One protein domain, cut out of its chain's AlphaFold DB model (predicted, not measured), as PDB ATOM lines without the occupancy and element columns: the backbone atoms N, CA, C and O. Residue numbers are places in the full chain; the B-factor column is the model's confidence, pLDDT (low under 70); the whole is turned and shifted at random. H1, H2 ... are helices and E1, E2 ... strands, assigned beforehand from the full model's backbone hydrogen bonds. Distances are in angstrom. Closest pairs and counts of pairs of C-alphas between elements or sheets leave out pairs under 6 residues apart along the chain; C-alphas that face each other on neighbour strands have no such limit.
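Overview. This is residues 2 to 62 of the 353 residues of an uncharacterized protein of Melampsora larici-populina (strain 98AG31 / pathotype 3-4-7) (UniProt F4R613). A single strongly twisted wall of five antiparallel strands makes up most of this domain, with the small helix H2 over one face and the small helix H1 near the sheet at the turn between E3 and E4. The turns of the hairpins E1 and E2, and E2 and E3, lie at the two ends of the longest axis. The printed part has 61 residues with two named helices and five named strands, in the order E1, E2, E3, H1, E4, H2, E5, and across the sheet the order is E4, E3, E2, E1, E5. The class is mostly strand, and the whole is compact, with a radius of gyration of the C-alphas of 11.4 A and spans of 34 by 27 by 16 A.

Along the chain. Strand E1 holds residues 2 to 7, 17.4 A long, and begins at C-alpha 2 at (-51.824, 40.061, -40.298). Strand E2, residues 12 to 20, is 22.4 A long and bends by 68 degrees at residue 17. Strand E3 holds residues 23 to 29, 16.3 A. Helix H1 holds residues 31 to 34, 5.4 A, and strand E4 residues 39 to 42, 9.5 A. Helix H2, residues 45 to 48, is 6.3 A long and begins at C-alpha 45 at (-56.361, 37.698, -33.163). Strand E5, residues 55 to 60, is 13.8 A long and ends at C-alpha 60 at (-50.717, 44.143, -42.367).

Arrangement. E1, E2 and E3 form a meander, each strand the antiparallel neighbour of the one before. E1 and E2 are a hairpin at 158 degrees, with N 15 and O 4 at 2.8 A. E2 and E3, also a hairpin, stand at 164 degrees, with N 16 and O 27 at 2.8 A. The edge strand E4 is antiparallel to E3 at 122 degrees, with N 41 and O 26 at 2.9 A. The other edge strand, E5, is antiparallel to E1 at 164 degrees, with N 3 and O 59 at 2.9 A. H2 is on the sheet at a height of 7.1 A, only just over E2, on which 3 of its 4 C-alphas fall. The closest C-alphas of H2 and E3 are those of Val 45 and Gly 25, 5.6 A apart. H1 only grazes the sheet with its residues 31 to 34. H1 and H2 are apart. Both helices are too short for an O i to N i+4 pair, and the one O i to N i+3 pair in each is not within hydrogen-bond range.

Size, cuts and confidence. The two C-alphas farthest apart are those of Gly 9 and Gly 22, at 34.9 A. The printed part has no cut. The link from H2 to E5, six residues, is short, and the other links are tight. The mean pLDDT of the printed part is 94.1, and no printed residue is under 70.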
ATOM      1  N   ARG A   2     -53.035  39.590 -40.998       93.44
ATOM      2  CA  ARG A   2     -51.824  40.061 -40.298       93.44
ATOM      3  C   ARG A   2     -50.834  38.913 -40.139       93.44
ATOM      4  O   ARG A   2     -51.236  37.782 -39.856       93.44
ATOM      5  N   ALA A   3     -49.557  39.210 -40.324       95.19
ATOM      6  CA  ALA A   3     -48.461  38.275 -40.129       95.19
ATOM      7  C   ALA A   3     -47.279  38.989 -39.473       95.19
ATOM      8  O   ALA A   3     -47.040  40.171 -39.714       95.19
ATOM      9  N   ARG A   4     -46.530  38.262 -38.652       96.06
ATOM     10  CA  ARG A   4     -45.361  38.769 -37.937       96.06
ATOM     11  C   ARG A   4     -44.232  37.765 -38.044       96.06
ATOM     12  O   ARG A   4     -44.421  36.602 -37.692       96.06
ATOM     13  N   GLY A   5     -43.072  38.215 -38.495       96.38
ATOM     14  CA  GLY A   5     -41.877  37.395 -38.590       96.38
ATOM     15  C   GLY A   5     -40.805  37.804 -37.604       96.38
ATOM     16  O   GLY A   5     -40.702  38.957 -37.180       96.38
ATOM     17  N   PHE A   6     -39.986  36.824 -37.276       96.69
ATOM     18  CA  PHE A   6     -38.919  36.910 -36.302       96.69
ATOM     19  C   PHE A   6     -37.641  36.342 -36.909       96.69
ATOM     20  O   PHE A   6     -37.698  35.468 -37.780       96.69
ATOM     21  N   TRP A   7     -36.505  36.820 -36.419       96.00
ATOM     22  CA  TRP A   7     -35.178  36.379 -36.826       96.00
ATOM     23  C   TRP A   7     -34.329  36.107 -35.594       96.00
ATOM     24  O   TRP A   7     -34.217  36.961 -34.713       96.00
ATOM     25  N   GLY A   8     -33.718  34.925 -35.555       94.62
ATOM     26  CA  GLY A   8     -32.846  34.474 -34.468       94.62
ATOM     27  C   GLY A   8     -31.358  34.472 -34.809       94.62
ATOM     28  O   GLY A   8     -30.582  33.904 -34.054       94.62
ATOM     29  N   GLY A   9     -30.945  35.077 -35.927       94.56
ATOM     30  CA  GLY A   9     -29.544  35.111 -36.371       94.56
ATOM     31  C   GLY A   9     -29.188  34.070 -37.436       94.56
ATOM     32  O   GLY A   9     -28.405  34.380 -38.330       94.56
ATOM     33  N   ASP A  10     -29.777  32.880 -37.386       95.69
ATOM     34  CA  ASP A  10     -29.611  31.808 -38.378       95.69
ATOM     35  C   ASP A  10     -30.943  31.267 -38.921       95.69
ATOM     36  O   ASP A  10     -30.965  30.621 -39.968       95.69
ATOM     37  N   HIS A  11     -32.056  31.578 -38.252       95.94
ATOM     38  CA  HIS A  11     -33.365  31.019 -38.563       95.94
ATOM     39  C   HIS A  11     -34.505  32.037 -38.498       95.94
ATOM     40  O   HIS A  11     -34.559  32.887 -37.602       95.94
ATOM     41  N   TYR A  12     -35.437  31.919 -39.447       96.25
ATOM     42  CA  TYR A  12     -36.669  32.703 -39.505       96.25
ATOM     43  C   TYR A  12     -37.858  31.867 -39.040       96.25
ATOM     44  O   TYR A  12     -38.018  30.710 -39.415       96.25
ATOM     45  N   TRP A  13     -38.757  32.489 -38.287       97.19
ATOM     46  CA  TRP A  13     -40.056  31.906 -37.963       97.19
ATOM     47  C   TRP A  13     -41.134  32.981 -37.985       97.19
ATOM     48  O   TRP A  13     -40.841  34.180 -37.979       97.19
ATOM     49  N   CYS A  14     -42.401  32.577 -38.022       97.12
ATOM     50  CA  CYS A  14     -43.497  33.531 -38.107       97.12
ATOM     51  C   CYS A  14     -44.721  33.131 -37.286       97.12
ATOM     52  O   CYS A  14     -44.939  31.975 -36.920       97.12
ATOM     53  N   LYS A  15     -45.524  34.147 -36.979       97.31
ATOM     54  CA  LYS A  15     -46.917  34.018 -36.575       97.31
ATOM     55  C   LYS A  15     -47.786  34.572 -37.699       97.31
ATOM     56  O   LYS A  15     -47.434  35.584 -38.307       97.31
ATOM     57  N   VAL A  16     -48.918  33.945 -37.971       96.00
ATOM     58  CA  VAL A  16     -49.866  34.382 -38.999       96.00
ATOM     59  C   VAL A  16     -51.291  34.153 -38.524       96.00
ATOM     60  O   VAL A  16     -51.578  33.144 -37.887       96.00
ATOM     61  N   ILE A  17     -52.191  35.084 -38.829       95.19
ATOM     62  CA  ILE A  17     -53.623  34.839 -38.648       95.19
ATOM     63  C   ILE A  17     -54.113  34.013 -39.829       95.19
ATOM     64  O   ILE A  17     -53.990  34.442 -40.979       95.19
ATOM     65  N   ARG A  18     -54.675  32.845 -39.537       93.75
ATOM     66  CA  ARG A  18     -55.251  31.921 -40.516       93.75
ATOM     67  C   ARG A  18     -56.509  31.288 -39.934       93.75
ATOM     68  O   ARG A  18     -56.617  31.111 -38.718       93.75
ATOM     69  N   THR A  19     -57.419  30.922 -40.821       91.44
ATOM     70  CA  THR A  19     -58.585  30.101 -40.504       91.44
ATOM     71  C   THR A  19     -58.297  28.701 -41.012       91.44
ATOM     72  O   THR A  19     -57.993  28.534 -42.180       91.44
ATOM     73  N   VAL A  20     -58.330  27.691 -40.148       90.00
ATOM     74  CA  VAL A  20     -58.124  26.293 -40.560       90.00
ATOM     75  C   VAL A  20     -59.213  25.454 -39.917       90.00
ATOM     76  O   VAL A  20     -59.402  25.505 -38.705       90.00
ATOM     77  N   GLY A  21     -59.971  24.712 -40.728       88.56
ATOM     78  CA  GLY A  21     -61.086  23.896 -40.230       88.56
ATOM     79  C   GLY A  21     -62.180  24.706 -39.522       88.56
ATOM     80  O   GLY A  21     -62.790  24.207 -38.584       88.56
ATOM     81  N   GLY A  22     -62.389  25.965 -39.925       88.06
ATOM     82  CA  GLY A  22     -63.349  26.879 -39.294       88.06
ATOM     83  C   GLY A  22     -62.841  27.573 -38.025       88.06
ATOM     84  O   GLY A  22     -63.544  28.413 -37.476       88.06
ATOM     85  N   LEU A  23     -61.617  27.276 -37.572       90.25
ATOM     86  CA  LEU A  23     -61.000  27.950 -36.432       90.25
ATOM     87  C   LEU A  23     -60.068  29.058 -36.912       90.25
ATOM     88  O   LEU A  23     -58.992  28.798 -37.457       90.25
ATOM     89  N   THR A  24     -60.492  30.298 -36.695       93.50
ATOM     90  CA  THR A  24     -59.675  31.491 -36.924       93.50
ATOM     91  C   THR A  24     -58.822  31.768 -35.695       93.50
ATOM     92  O   THR A  24     -59.328  31.836 -34.579       93.50
ATOM     93  N   GLY A  25     -57.520  31.945 -35.891       95.56
ATOM     94  CA  GLY A  25     -56.629  32.357 -34.813       95.56
ATOM     95  C   GLY A  25     -55.202  32.576 -35.281       95.56
ATOM     96  O   GLY A  25     -54.913  32.644 -36.479       95.56
ATOM     97  N   VAL A  26     -54.302  32.717 -34.317       96.62
ATOM     98  CA  VAL A  26     -52.876  32.924 -34.533       96.62
ATOM     99  C   VAL A  26     -52.173  31.577 -34.604       96.62
ATOM    100  O   VAL A  26     -52.113  30.827 -33.630       96.62
ATOM    101  N   TRP A  27     -51.578  31.315 -35.757       97.00
ATOM    102  CA  TRP A  27     -50.776  30.136 -36.034       97.00
ATOM    103  C   TRP A  27     -49.299  30.492 -35.968       97.00
ATOM    104  O   TRP A  27     -48.884  31.524 -36.490       97.00
ATOM    105  N   TYR A  28     -48.504  29.646 -35.327       97.12
ATOM    106  CA  TYR A  28     -47.056  29.765 -35.219       97.12
ATOM    107  C   TYR A  28     -46.380  28.698 -36.060       97.12
ATOM    108  O   TYR A  28     -46.658  27.509 -35.915       97.12
ATOM    109  N   HIS A  29     -45.473  29.130 -36.923       97.06
ATOM    110  CA  HIS A  29     -44.720  28.258 -37.800       97.06
ATOM    111  C   HIS A  29     -43.230  28.501 -37.580       97.06
ATOM    112  O   HIS A  29     -42.730  29.612 -37.769       97.06
ATOM    113  N   ASN A  30     -42.548  27.454 -37.121       96.75
ATOM    114  CA  ASN A  30     -41.121  27.449 -36.851       96.75
ATOM    115  C   ASN A  30     -40.549  26.080 -37.224       96.75
ATOM    116  O   ASN A  30     -40.790  25.095 -36.524       96.75
ATOM    117  N   ASP A  31     -39.767  26.039 -38.300       96.00
ATOM    118  CA  ASP A  31     -39.244  24.779 -38.826       96.00
ATOM    119  C   ASP A  31     -38.264  24.095 -37.874       96.00
ATOM    120  O   ASP A  31     -38.320  22.877 -37.719       96.00
ATOM    121  N   MET A  32     -37.427  24.868 -37.177       95.38
ATOM    122  CA  MET A  32     -36.446  24.326 -36.236       95.38
ATOM    123  C   MET A  32     -37.087  23.704 -34.997       95.38
ATOM    124  O   MET A  32     -36.632  22.658 -34.544       95.38
ATOM    125  N   LEU A  33     -38.117  24.339 -34.429       94.81
ATOM    126  CA  LEU A  33     -38.740  23.846 -33.195       94.81
ATOM    127  C   LEU A  33     -39.827  22.803 -33.457       94.81
ATOM    128  O   LEU A  33     -39.961  21.857 -32.687       94.81
ATOM    129  N   ASN A  34     -40.591  22.959 -34.541       93.19
ATOM    130  CA  ASN A  34     -41.803  22.175 -34.782       93.19
ATOM    131  C   ASN A  34     -41.709  21.273 -36.023       93.19
ATOM    132  O   ASN A  34     -42.735  20.771 -36.482       93.19
ATOM    133  N   GLY A  35     -40.519  21.096 -36.610       93.62
ATOM    134  CA  GLY A  35     -40.334  20.283 -37.820       93.62
ATOM    135  C   GLY A  35     -41.146  20.787 -39.018       93.62
ATOM    136  O   GLY A  35     -41.583  20.002 -39.853       93.62
ATOM    137  N   GLY A  36     -41.427  22.089 -39.044       91.44
ATOM    138  CA  GLY A  36     -42.245  22.759 -40.056       91.44
ATOM    139  C   GLY A  36     -43.750  22.601 -39.887       91.44
ATOM    140  O   GLY A  36     -44.526  23.065 -40.721       91.44
ATOM    141  N   ILE A  37     -44.209  22.009 -38.787       94.75
ATOM    142  CA  ILE A  37     -45.638  21.901 -38.502       94.75
ATOM    143  C   ILE A  37     -46.121  23.199 -37.845       94.75
ATOM    144  O   ILE A  37     -45.615  23.625 -36.803       94.75
ATOM    145  N   ALA A  38     -47.114  23.841 -38.462       96.12
ATOM    146  CA  ALA A  38     -47.767  25.008 -37.883       96.12
ATOM    147  C   ALA A  38     -48.612  24.604 -36.664       96.12
ATOM    148  O   ALA A  38     -49.372  23.637 -36.714       96.12
ATOM    149  N   GLN A  39     -48.497  25.361 -35.577       96.94
ATOM    150  CA  GLN A  39     -49.237  25.137 -34.336       96.94
ATOM    151  C   GLN A  39     -50.196  26.293 -34.068       96.94
ATOM    152  O   GLN A  39     -49.849  27.458 -34.258       96.94
ATOM    153  N   PHE A  40     -51.392  25.973 -33.591       96.88
ATOM    154  CA  PHE A  40     -52.348  26.965 -33.117       96.88
ATOM    155  C   PHE A  40     -51.898  27.507 -31.754       96.88
ATOM    156  O   PHE A  40     -51.675  26.731 -30.829       96.88
ATOM    157  N   VAL A  41     -51.735  28.827 -31.630       96.69
ATOM    158  CA  VAL A  41     -51.221  29.470 -30.404       96.69
ATOM    159  C   VAL A  41     -52.315  30.170 -29.616       96.69
ATOM    160  O   VAL A  41     -52.324  30.096 -28.392       96.69
ATOM    161  N   SER A  42     -53.197  30.896 -30.298       96.62
ATOM    162  CA  SER A  42     -54.239  31.694 -29.651       96.62
ATOM    163  C   SER A  42     -55.427  31.874 -30.583       96.62
ATOM    164  O   SER A  42     -55.241  32.072 -31.783       96.62
ATOM    165  N   SER A  43     -56.637  31.856 -30.029       96.25
ATOM    166  CA  SER A  43     -57.849  32.314 -30.717       96.25
ATOM    167  C   SER A  43     -57.924  33.838 -30.795       96.25
ATOM    168  O   SER A  43     -58.572  34.372 -31.688       96.25
ATOM    169  N   ASP A  44     -57.250  34.541 -29.883       95.12
ATOM    170  CA  ASP A  44     -57.240  35.997 -29.856       95.12
ATOM    171  C   ASP A  44     -56.313  36.554 -30.947       95.12
ATOM    172  O   ASP A  44     -55.079  36.458 -30.897       95.12
ATOM    173  N   VAL A  45     -56.956  37.138 -31.953       93.44
ATOM    174  CA  VAL A  45     -56.361  37.698 -33.163       93.44
ATOM    175  C   VAL A  45     -55.609  39.004 -32.875       93.44
ATOM    176  O   VAL A  45     -54.723  39.388 -33.644       93.44
ATOM    177  N   GLU A  46     -55.912  39.687 -31.773       91.81
ATOM    178  CA  GLU A  46     -55.274  40.952 -31.407       91.81
ATOM    179  C   GLU A  46     -53.845  40.745 -30.894       91.81
ATOM    180  O   GLU A  46     -52.976  41.591 -31.107       91.81
ATOM    181  N   THR A  47     -53.544  39.558 -30.358       91.06
ATOM    182  CA  THR A  47     -52.224  39.195 -29.803       91.06
ATOM    183  C   THR A  47     -51.055  39.255 -30.798       91.06
ATOM    184  O   THR A  47     -49.880  39.288 -30.406       91.06
ATOM    185  N   ILE A  48     -51.333  39.237 -32.106       93.62
ATOM    186  CA  ILE A  48     -50.298  39.372 -33.141       93.62
ATOM    187  C   ILE A  48     -49.999  40.834 -33.497       93.62
ATOM    188  O   ILE A  48     -49.001  41.102 -34.167       93.62
ATOM    189  N   GLY A  49     -50.854  41.767 -33.073       89.38
ATOM    190  CA  GLY A  49     -50.692  43.188 -33.330       89.38
ATOM    191  C   GLY A  49     -49.440  43.759 -32.670       89.38
ATOM    192  O   GLY A  49     -48.994  43.304 -31.615       89.38
ATOM    193  N   GLY A  50     -48.873  44.775 -33.313       87.44
ATOM    194  CA  GLY A  50     -47.775  45.565 -32.773       87.44
ATOM    195  C   GLY A  50     -46.401  44.876 -32.753       87.44
ATOM    196  O   GLY A  50     -46.252  43.681 -33.050       87.44
ATOM    197  N   PRO A  51     -45.355  45.655 -32.432       84.81
ATOM    198  CA  PRO A  51     -44.004  45.141 -32.285       84.81
ATOM    199  C   PRO A  51     -43.895  44.294 -31.011       84.81
ATOM    200  O   PRO A  51     -44.219  44.742 -29.916       84.81
ATOM    201  N   SER A  52     -43.403  43.065 -31.151       91.12
ATOM    202  CA  SER A  52     -42.944  42.236 -30.027       91.12
ATOM    203  C   SER A  52     -41.411  42.183 -29.985       91.12
ATOM    204  O   SER A  52     -40.778  42.451 -31.014       91.12
ATOM    205  N   PRO A  53     -40.782  41.808 -28.858       91.94
ATOM    206  CA  PRO A  53     -39.342  41.564 -28.831       91.94
ATOM    207  C   PRO A  53     -38.921  40.610 -29.956       91.94
ATOM    208  O   PRO A  53     -39.616  39.632 -30.237       91.94
ATOM    209  N   ASN A  54     -37.802  40.911 -30.618       90.75
ATOM    210  CA  ASN A  54     -37.236  40.129 -31.730       90.75
ATOM    211  C   ASN A  54     -38.092  40.082 -33.010       90.75
ATOM    212  O   ASN A  54     -37.871  39.238 -33.880       90.75
ATOM    213  N   THR A  55     -39.067  40.983 -33.149       96.00
ATOM    214  CA  THR A  55     -39.805  41.133 -34.409       96.00
ATOM    215  C   THR A  55     -38.884  41.714 -35.471       96.00
ATOM    216  O   THR A  55     -38.306  42.779 -35.275       96.00
ATOM    217  N   SER A  56     -38.774  41.036 -36.608       95.69
ATOM    218  CA  SER A  56     -37.973  41.506 -37.743       95.69
ATOM    219  C   SER A  56     -38.824  42.170 -38.806       95.69
ATOM    220  O   SER A  56     -38.389  43.125 -39.437       95.69
ATOM    221  N   TRP A  57     -40.045  41.676 -39.000       94.94
ATOM    222  CA  TRP A  57     -40.993  42.262 -39.932       94.94
ATOM    223  C   TRP A  57     -42.425  42.032 -39.465       94.94
ATOM    224  O   TRP A  57     -42.739  41.059 -38.774       94.94
ATOM    225  N   VAL A  58     -43.310  42.934 -39.878       95.50
ATOM    226  CA  VAL A  58     -44.753  42.802 -39.695       95.50
ATOM    227  C   VAL A  58     -45.426  43.137 -41.017       95.50
ATOM    228  O   VAL A  58     -45.047  44.097 -41.681       95.50
ATOM    229  N   MET A  59     -46.415  42.338 -41.397       94.69
ATOM    230  CA  MET A  59     -47.256  42.568 -42.562       94.69
ATOM    231  C   MET A  59     -48.700  42.753 -42.108       94.69
ATOM    232  O   MET A  59     -49.266  41.893 -41.428       94.69
ATOM    233  N   TYR A  60     -49.298  43.862 -42.526       93.31
ATOM    234  CA  TYR A  60     -50.717  44.143 -42.367       93.31
ATOM    235  C   TYR A  60     -51.327  44.288 -43.753       93.31
ATOM    236  O   TYR A  60     -50.828  45.054 -44.572       93.31
ATOM    237  N   SER A  61     -52.417  43.575 -44.011       89.62
ATOM    238  CA  SER A  61     -53.303  43.921 -45.115       89.62
ATOM    239  C   SER A  61     -54.416  44.807 -44.571       89.62
ATOM    240  O   SER A  61     -54.963  44.529 -43.499       89.62
ATOM    241  N   ARG A  62     -54.783  45.843 -45.326       91.38
ATOM    242  CA  ARG A  62     -56.000  46.606 -45.044       91.38
ATOM    243  C   ARG A  62     -57.247  45.744 -45.254       91.38
ATOM    244  O   ARG A  62     -57.177  44.674 -45.874       91.38
TER     245      ARG A  62